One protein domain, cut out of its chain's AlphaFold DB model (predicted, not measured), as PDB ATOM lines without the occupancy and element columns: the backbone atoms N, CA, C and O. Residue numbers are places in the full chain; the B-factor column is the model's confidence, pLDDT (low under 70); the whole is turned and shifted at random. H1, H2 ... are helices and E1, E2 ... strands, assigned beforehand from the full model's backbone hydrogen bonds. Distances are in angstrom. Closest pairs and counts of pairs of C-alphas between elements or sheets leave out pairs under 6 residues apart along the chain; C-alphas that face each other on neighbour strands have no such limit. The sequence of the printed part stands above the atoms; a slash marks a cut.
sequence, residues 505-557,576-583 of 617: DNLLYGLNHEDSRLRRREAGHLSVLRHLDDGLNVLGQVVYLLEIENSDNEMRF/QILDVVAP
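This is residues 505 to 557 and 576 to 583 of the 617 residues of an uncharacterized protein of Ramazzottius varieornatus (UniProt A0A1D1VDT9). One long helix, H4, runs through the domain, and the shorter H3 folds back at its first end to make a helical hairpin opened like a V. Before H3 the chain arches from H1 through H2, with H1 coming near H4; E1 lies by the start of H4, while residues 550 to 557 stick out. The printed part has 61 residues, mostly helix, in the order H1, H2, H3, H4, E1. It is only just compact, close to loose, with a radius of gyration of the C-alphas of 12.3 A and spans of 37 by 27 by 17 A.

Find C-alpha 538 at (-49.428, -73.584, -101.799); from there H4, residues 538 to 557, runs 29.1 A to C-alpha 557 at (-34.503, -84.729, -124.149). Look before it for H3, residues 525 to 532, 12.9 A long, H2, residues 516 to 519, and H1, residues 505 to 509. E1, residues 580 to 583, runs 10.1 A to C-alpha 583 at (-56.344, -68.625, -100.383).

H4 touches H3 with residues 538 to 539 alone; the closest C-alphas, Leu 529 and Leu 539, are 5.3 A apart. This hairpin runs opposite ways at a steep tilt of 39 degrees. The closest C-alphas of H4 and E1, Val 538 and Ala 582, are 5.8 A apart; E1 pairs with no named strand. H1 and H4 are near each other, with 7 pairs of C-alphas within 10 A. H2 is apart from H1, H3, H4 and E1. In H1 and H4 every O i to N i+4 pair is within hydrogen-bond range; H3 has 0 of 4, but 5 of 5 O i to N i+3 pairs, and H2 is too short for an i+4 pair.

The C-alphas farthest apart, Asp 534 and Phe 557, are 37.5 A apart. Residues 558 to 575 are cut out, with 21.9 A between C-alphas 557 and 576. Of the links printed whole, none is long. Look for pLDDT under 70 at residues 510 to 524, 555 to 557 and 576 to 577.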
ATOM      1  N   ASP A 505     -50.969 -74.558-116.473       84.62
ATOM      2  CA  ASP A 505     -50.551 -74.003-117.760       84.62
ATOM      3  C   ASP A 505     -50.244 -72.511-117.638       84.62
ATOM      4  O   ASP A 505     -49.204 -72.062-118.107       84.62
ATOM      5  N   ASN A 506     -51.081 -71.752-116.929       81.94
ATOM      6  CA  ASN A 506     -50.844 -70.328-116.691       81.94
ATOM      7  C   ASN A 506     -49.641 -70.073-115.782       81.94
ATOM      8  O   ASN A 506     -48.875 -69.138-116.008       81.94
ATOM      9  N   LEU A 507     -49.477 -70.905-114.752       84.00
ATOM     10  CA  LEU A 507     -48.360 -70.805-113.822       84.00
ATOM     11  C   LEU A 507     -47.021 -71.101-114.520       84.00
ATOM     12  O   LEU A 507     -46.015 -70.441-114.255       84.00
ATOM     13  N   LEU A 508     -47.018 -72.078-115.430       81.88
ATOM     14  CA  LEU A 508     -45.855 -72.492-116.212       81.88
ATOM     15  C   LEU A 508     -45.640 -71.623-117.459       81.88
ATOM     16  O   LEU A 508     -44.513 -71.538-117.943       81.88
ATOM     17  N   TYR A 509     -46.664 -70.931-117.967       74.88
ATOM     18  CA  TYR A 509     -46.532 -70.052-119.133       74.88
ATOM     19  C   TYR A 509     -45.476 -68.964-118.902       74.88
ATOM     20  O   TYR A 509     -44.644 -68.713-119.778       74.88
ATOM     21  N   GLY A 510     -45.426 -68.403-117.688       65.31
ATOM     22  CA  GLY A 510     -44.397 -67.439-117.282       65.31
ATOM     23  C   GLY A 510     -42.962 -67.988-117.341       65.31
ATOM     24  O   GLY A 510     -42.016 -67.215-117.484       65.31
ATOM     25  N   LEU A 511     -42.786 -69.317-117.304       66.12
ATOM     26  CA  LEU A 511     -41.486 -69.994-117.371       66.12
ATOM     27  C   LEU A 511     -41.019 -70.338-118.787       66.12
ATOM     28  O   LEU A 511     -39.863 -70.721-118.975       66.12
ATOM     29  N   ASN A 512     -41.883 -70.239-119.795       62.97
ATOM     30  CA  ASN A 512     -41.513 -70.607-121.164       62.97
ATOM     31  C   ASN A 512     -40.724 -69.511-121.895       62.97
ATOM     32  O   ASN A 512     -40.232 -69.738-123.001       62.97
ATOM     33  N   HIS A 513     -40.524 -68.345-121.276       60.19
ATOM     34  CA  HIS A 513     -39.558 -67.365-121.766       60.19
ATOM     35  C   HIS A 513     -38.121 -67.825-121.462       60.19
ATOM     36  O   HIS A 513     -37.818 -68.219-120.339       60.19
ATOM     37  N   GLU A 514     -37.227 -67.762-122.459       55.66
ATOM     38  CA  GLU A 514     -35.822 -68.235-122.435       55.66
ATOM     39  C   GLU A 514     -35.009 -67.833-121.176       55.66
ATOM     40  O   GLU A 514     -34.113 -68.569-120.755       55.66
ATOM     41  N   ASP A 515     -35.366 -66.737-120.499       56.81
ATOM     42  CA  ASP A 515     -34.744 -66.282-119.242       56.81
ATOM     43  C   ASP A 515     -35.018 -67.185-118.019       56.81
ATOM     44  O   ASP A 515     -34.350 -67.094-116.984       56.81
ATOM     45  N   SER A 516     -35.974 -68.105-118.108       54.19
ATOM     46  CA  SER A 516     -36.504 -68.842-116.952       54.19
ATOM     47  C   SER A 516     -35.601 -69.973-116.456       54.19
ATOM     48  O   SER A 516     -35.760 -70.466-115.336       54.19
ATOM     49  N   ARG A 517     -34.598 -70.383-117.246       54.72
ATOM     50  CA  ARG A 517     -33.548 -71.306-116.773       54.72
ATOM     51  C   ARG A 517     -32.658 -70.666-115.705       54.72
ATOM     52  O   ARG A 517     -32.189 -71.380-114.821       54.72
ATOM     53  N   LEU A 518     -32.448 -69.349-115.764       52.75
ATOM     54  CA  LEU A 518     -31.742 -68.605-114.718       52.75
ATOM     55  C   LEU A 518     -32.634 -68.433-113.479       52.75
ATOM     56  O   LEU A 518     -32.164 -68.637-112.362       52.75
ATOM     57  N   ARG A 519     -33.935 -68.194-113.682       56.69
ATOM     58  CA  ARG A 519     -34.924 -67.987-112.605       56.69
ATOM     59  C   ARG A 519     -35.262 -69.256-111.819       56.69
ATOM     60  O   ARG A 519     -35.480 -69.190-110.617       56.69
ATOM     61  N   ARG A 520     -35.152 -70.443-112.436       57.28
ATOM     62  CA  ARG A 520     -35.264 -71.749-111.745       57.28
ATOM     63  C   ARG A 520     -34.296 -71.924-110.564       57.28
ATOM     64  O   ARG A 520     -34.536 -72.772-109.710       57.28
ATOM     65  N   ARG A 521     -33.192 -71.164-110.513       55.00
ATOM     66  CA  ARG A 521     -32.216 -71.215-109.409       55.00
ATOM     67  C   ARG A 521     -32.542 -70.276-108.251       55.00
ATOM     68  O   ARG A 521     -31.956 -70.435-107.182       55.00
ATOM     69  N   GLU A 522     -33.490 -69.359-108.406       58.59
ATOM     70  CA  GLU A 522     -33.891 -68.424-107.353       58.59
ATOM     71  C   GLU A 522     -34.957 -69.040-106.436       58.59
ATOM     72  O   GLU A 522     -36.009 -68.468-106.170       58.59
ATOM     73  N   ALA A 523     -34.649 -70.210-105.864       58.16
ATOM     74  CA  ALA A 523     -35.469 -70.870-104.840       58.16
ATOM     75  C   ALA A 523     -35.780 -69.968-103.621       58.16
ATOM     76  O   ALA A 523     -36.669 -70.277-102.829       58.16
ATOM     77  N   GLY A 524     -35.064 -68.845-103.473       63.94
ATOM     78  CA  GLY A 524     -35.335 -67.819-102.470       63.94
ATOM     79  C   GLY A 524     -36.715 -67.167-102.608       63.94
ATOM     80  O   GLY A 524     -37.351 -66.916-101.586       63.94
ATOM     81  N   HIS A 525     -37.224 -66.964-103.829       76.06
ATOM     82  CA  HIS A 525     -38.493 -66.256-104.041       76.06
ATOM     83  C   HIS A 525     -39.739 -67.111-103.758       76.06
ATOM     84  O   HIS A 525     -40.745 -66.602-103.266       76.06
ATOM     85  N   LEU A 526     -39.656 -68.438-103.928       85.00
ATOM     86  CA  LEU A 526     -40.768 -69.344-103.604       85.00
ATOM     87  C   LEU A 526     -41.142 -69.314-102.114       85.00
ATOM     88  O   LEU A 526     -42.263 -69.664-101.747       85.00
ATOM     89  N   SER A 527     -40.232 -68.868-101.240       86.25
ATOM     90  CA  SER A 527     -40.522 -68.714 -99.811       86.25
ATOM     91  C   SER A 527     -41.689 -67.759 -99.534       86.25
ATOM     92  O   SER A 527     -42.392 -67.969 -98.545       86.25
ATOM     93  N   VAL A 528     -41.971 -66.802-100.432       87.31
ATOM     94  CA  VAL A 528     -43.122 -65.893-100.310       87.31
ATOM     95  C   VAL A 528     -44.452 -66.654-100.318       87.31
ATOM     96  O   VAL A 528     -45.393 -66.265 -99.629       87.31
ATOM     97  N   LEU A 529     -44.513 -67.796-101.011       87.94
ATOM     98  CA  LEU A 529     -45.708 -68.641-101.076       87.94
ATOM     99  C   LEU A 529     -46.027 -69.313 -99.738       87.94
ATOM    100  O   LEU A 529     -47.161 -69.738 -99.533       87.94
ATOM    101  N   ARG A 530     -45.075 -69.368 -98.794       88.62
ATOM    102  CA  ARG A 530     -45.352 -69.821 -97.418       88.62
ATOM    103  C   ARG A 530     -46.297 -68.875 -96.687       88.62
ATOM    104  O   ARG A 530     -47.011 -69.310 -95.796       88.62
ATOM    105  N   HIS A 531     -46.324 -67.595 -97.059       86.88
ATOM    106  CA  HIS A 531     -47.268 -66.630 -96.491       86.88
ATOM    107  C   HIS A 531     -48.688 -66.797 -97.038       86.88
ATOM    108  O   HIS A 531     -49.630 -66.281 -96.446       86.88
ATOM    109  N   LEU A 532     -48.844 -67.534 -98.140       85.31
ATOM    110  CA  LEU A 532     -50.138 -67.923 -98.700       85.31
ATOM    111  C   LEU A 532     -50.622 -69.268 -98.142       85.31
ATOM    112  O   LEU A 532     -51.632 -69.798 -98.594       85.31
ATOM    113  N   ASP A 533     -49.897 -69.860 -97.196       81.88
ATOM    114  CA  ASP A 533     -50.212 -71.176 -96.666       81.88
ATOM    115  C   ASP A 533     -51.215 -71.087 -95.507       81.88
ATOM    116  O   ASP A 533     -50.857 -71.172 -94.335       81.88
ATOM    117  N   ASP A 534     -52.496 -70.924 -95.842       86.00
ATOM    118  CA  ASP A 534     -53.614 -71.023 -94.887       86.00
ATOM    119  C   ASP A 534     -54.047 -72.494 -94.693       86.00
ATOM    120  O   ASP A 534     -55.222 -72.853 -94.749       86.00
ATOM    121  N   GLY A 535     -53.059 -73.392 -94.587       90.44
ATOM    122  CA  GLY A 535     -53.256 -74.845 -94.549       90.44
ATOM    123  C   GLY A 535     -53.467 -75.506 -95.917       90.44
ATOM    124  O   GLY A 535     -53.771 -76.697 -95.975       90.44
ATOM    125  N   LEU A 536     -53.298 -74.762 -97.014       90.88
ATOM    126  CA  LEU A 536     -53.448 -75.263 -98.387       90.88
ATOM    127  C   LEU A 536     -52.135 -75.798 -98.982       90.88
ATOM    128  O   LEU A 536     -52.155 -76.421-100.040       90.88
ATOM    129  N   ASN A 537     -50.991 -75.600 -98.325       93.19
ATOM    130  CA  ASN A 537     -49.662 -76.001 -98.789       93.19
ATOM    131  C   ASN A 537     -49.355 -75.496-100.213       93.19
ATOM    132  O   ASN A 537     -48.909 -76.254-101.078       93.19
ATOM    133  N   VAL A 538     -49.613 -74.208-100.472       92.31
ATOM    134  CA  VAL A 538     -49.428 -73.584-101.799       92.31
ATOM    135  C   VAL A 538     -48.004 -73.801-102.314       92.31
ATOM    136  O   VAL A 538     -47.811 -74.203-103.459       92.31
ATOM    137  N   LEU A 539     -46.997 -73.614-101.453       92.56
ATOM    138  CA  LEU A 539     -45.601 -73.866-101.804       92.56
ATOM    139  C   LEU A 539     -45.377 -75.320-102.243       92.56
ATOM    140  O   LEU A 539     -44.740 -75.549-103.267       92.56
ATOM    141  N   GLY A 540     -45.885 -76.298-101.490       92.00
ATOM    142  CA  GLY A 540     -45.726 -77.709-101.838       92.00
ATOM    143  C   GLY A 540     -46.407 -78.068-103.157       92.00
ATOM    144  O   GLY A 540     -45.826 -78.809-103.945       92.00
ATOM    145  N   GLN A 541     -47.584 -77.498-103.431       92.62
ATOM    146  CA  GLN A 541     -48.265 -77.653-104.720       92.62
ATOM    147  C   GLN A 541     -47.406 -77.109-105.872       92.62
ATOM    148  O   GLN A 541     -47.173 -77.816-106.849       92.62
ATOM    149  N   VAL A 542     -46.862 -75.894-105.738       90.06
ATOM    150  CA  VAL A 542     -46.005 -75.277-106.768       90.06
ATOM    151  C   VAL A 542     -44.692 -76.043-106.964       90.06
ATOM    152  O   VAL A 542     -44.283 -76.273-108.099       90.06
ATOM    153  N   VAL A 543     -44.036 -76.479-105.884       90.31
ATOM    154  CA  VAL A 543     -42.806 -77.291-105.964       90.31
ATOM    155  C   VAL A 543     -43.078 -78.608-106.685       90.31
ATOM    156  O   VAL A 543     -42.324 -78.971-107.584       90.31
ATOM    157  N   TYR A 544     -44.183 -79.280-106.359       89.69
ATOM    158  CA  TYR A 544     -44.589 -80.512-107.028       89.69
ATOM    159  C   TYR A 544     -44.827 -80.307-108.534       89.69
ATOM    160  O   TYR A 544     -44.364 -81.111-109.344       89.69
ATOM    161  N   LEU A 545     -45.473 -79.202-108.932       87.94
ATOM    162  CA  LEU A 545     -45.635 -78.851-110.349       87.94
ATOM    163  C   LEU A 545     -44.294 -78.653-111.060       87.94
ATOM    164  O   LEU A 545     -44.097 -79.163-112.164       87.94
ATOM    165  N   LEU A 546     -43.354 -77.954-110.423       86.19
ATOM    166  CA  LEU A 546     -42.019 -77.736-110.982       86.19
ATOM    167  C   LEU A 546     -41.223 -79.038-111.114       86.19
ATOM    168  O   LEU A 546     -40.469 -79.203-112.074       86.19
ATOM    169  N   GLU A 547     -41.373 -79.966-110.170       86.81
ATOM    170  CA  GLU A 547     -40.746 -81.290-110.230       86.81
ATOM    171  C   GLU A 547     -41.287 -82.136-111.391       86.81
ATOM    172  O   GLU A 547     -40.493 -82.773-112.096       86.81
ATOM    173  N   ILE A 548     -42.604 -82.105-111.637       84.06
ATOM    174  CA  ILE A 548     -43.224 -82.760-112.800       84.06
ATOM    175  C   ILE A 548     -42.662 -82.173-114.097       84.06
ATOM    176  O   ILE A 548     -42.158 -82.918-114.936       84.06
ATOM    177  N   GLU A 549     -42.677 -80.847-114.230       82.81
ATOM    178  CA  GLU A 549     -42.205 -80.158-115.435       82.81
ATOM    179  C   GLU A 549     -40.709 -80.416-115.694       82.81
ATOM    180  O   GLU A 549     -40.279 -80.622-116.832       82.81
ATOM    181  N   ASN A 550     -39.882 -80.457-114.643       81.88
ATOM    182  CA  ASN A 550     -38.466 -80.809-114.775       81.88
ATOM    183  C   ASN A 550     -38.281 -82.267-115.231       81.88
ATOM    184  O   ASN A 550     -37.466 -82.525-116.119       81.88
ATOM    185  N   SER A 551     -39.061 -83.199-114.677       81.38
ATOM    186  CA  SER A 551     -39.002 -84.624-115.033       81.38
ATOM    187  C   SER A 551     -39.439 -84.879-116.481       81.38
ATOM    188  O   SER A 551     -38.820 -85.678-117.192       81.38
ATOM    189  N   ASP A 552     -40.480 -84.184-116.943       75.50
ATOM    190  CA  ASP A 552     -40.966 -84.288-118.319       75.50
ATOM    191  C   ASP A 552     -39.978 -83.681-119.317       75.50
ATOM    192  O   ASP A 552     -39.748 -84.256-120.386       75.50
ATOM    193  N   ASN A 553     -39.320 -82.576-118.955       71.69
ATOM    194  CA  ASN A 553     -38.256 -82.005-119.774       71.69
ATOM    195  C   ASN A 553     -37.070 -82.971-119.918       71.69
ATOM    196  O   ASN A 553     -36.635 -83.223-121.042       71.69
ATOM    197  N   GLU A 554     -36.582 -83.577-118.831       72.44
ATOM    198  CA  GLU A 554     -35.493 -84.566-118.901       72.44
ATOM    199  C   GLU A 554     -35.846 -85.766-119.794       72.44
ATOM    200  O   GLU A 554     -35.009 -86.245-120.565       72.44
ATOM    201  N   MET A 555     -37.103 -86.217-119.768       59.00
ATOM    202  CA  MET A 555     -37.550 -87.319-120.621       59.00
ATOM    203  C   MET A 555     -37.767 -86.926-122.082       59.00
ATOM    204  O   MET A 555     -37.457 -87.739-122.957       59.00
ATOM    205  N   ARG A 556     -38.228 -85.702-122.373       59.22
ATOM    206  CA  ARG A 556     -38.303 -85.187-123.753       59.22
ATOM    207  C   ARG A 556     -36.916 -85.125-124.397       59.22
ATOM    208  O   ARG A 556     -36.766 -85.548-125.537       59.22
ATOM    209  N   PHE A 557     -35.887 -84.714-123.652       55.06
ATOM    210  CA  PHE A 557     -34.503 -84.729-124.149       55.06
ATOM    211  C   PHE A 557     -33.899 -86.145-124.249       55.06
ATOM    212  O   PHE A 557     -32.999 -86.367-125.058       55.06
ATOM    213  N   GLN A 576     -53.235 -86.232-114.205       66.50
ATOM    214  CA  GLN A 576     -54.036 -85.015-114.316       66.50
ATOM    215  C   GLN A 576     -53.430 -84.012-113.344       66.50
ATOM    216  O   GLN A 576     -53.466 -84.223-112.129       66.50
ATOM    217  N   ILE A 577     -52.777 -82.997-113.897       66.06
ATOM    218  CA  ILE A 577     -52.139 -81.964-113.110       66.06
ATOM    219  C   ILE A 577     -53.284 -81.172-112.484       66.06
ATOM    220  O   ILE A 577     -54.118 -80.615-113.192       66.06
ATOM    221  N   LEU A 578     -53.377 -81.231-111.158       80.44
ATOM    222  CA  LEU A 578     -54.374 -80.490-110.398       80.44
ATOM    223  C   LEU A 578     -53.969 -79.013-110.357       80.44
ATOM    224  O   LEU A 578     -52.780 -78.705-110.249       80.44
ATOM    225  N   ASP A 579     -54.957 -78.122-110.420       90.19
ATOM    226  CA  ASP A 579     -54.755 -76.687-110.223       90.19
ATOM    227  C   ASP A 579     -54.087 -76.400-108.875       90.19
ATOM    228  O   ASP A 579     -54.352 -77.083-107.880       90.19
ATOM    229  N   VAL A 580     -53.269 -75.345-108.821       91.06
ATOM    230  CA  VAL A 580     -52.778 -74.838-107.537       91.06
ATOM    231  C   VAL A 580     -53.919 -74.120-106.835       91.06
ATOM    232  O   VAL A 580     -54.445 -73.125-107.334       91.06
ATOM    233  N   VAL A 581     -54.275 -74.608-105.654       93.94
ATOM    234  CA  VAL A 581     -55.284 -74.007-104.783       93.94
ATOM    235  C   VAL A 581     -54.591 -73.077-103.797       93.94
ATOM    236  O   VAL A 581     -53.779 -73.528-102.989       93.94
ATOM    237  N   ALA A 582     -54.933 -71.794-103.833       92.62
ATOM    238  CA  ALA A 582     -54.406 -70.779-102.927       92.62
ATOM    239  C   ALA A 582     -55.546 -70.029-102.215       92.62
ATOM    240  O   ALA A 582     -56.649 -69.945-102.761       92.62
ATOM    241  N   PRO A 583     -55.338 -69.478-101.007       93.38
ATOM    242  CA  PRO A 583     -56.344 -68.625-100.383       93.38
ATOM    243  C   PRO A 583     -56.531 -67.359-101.226       93.38
ATOM    244  O   PRO A 583     -55.612 -66.940-101.920       93.38
TER     245      PRO A 583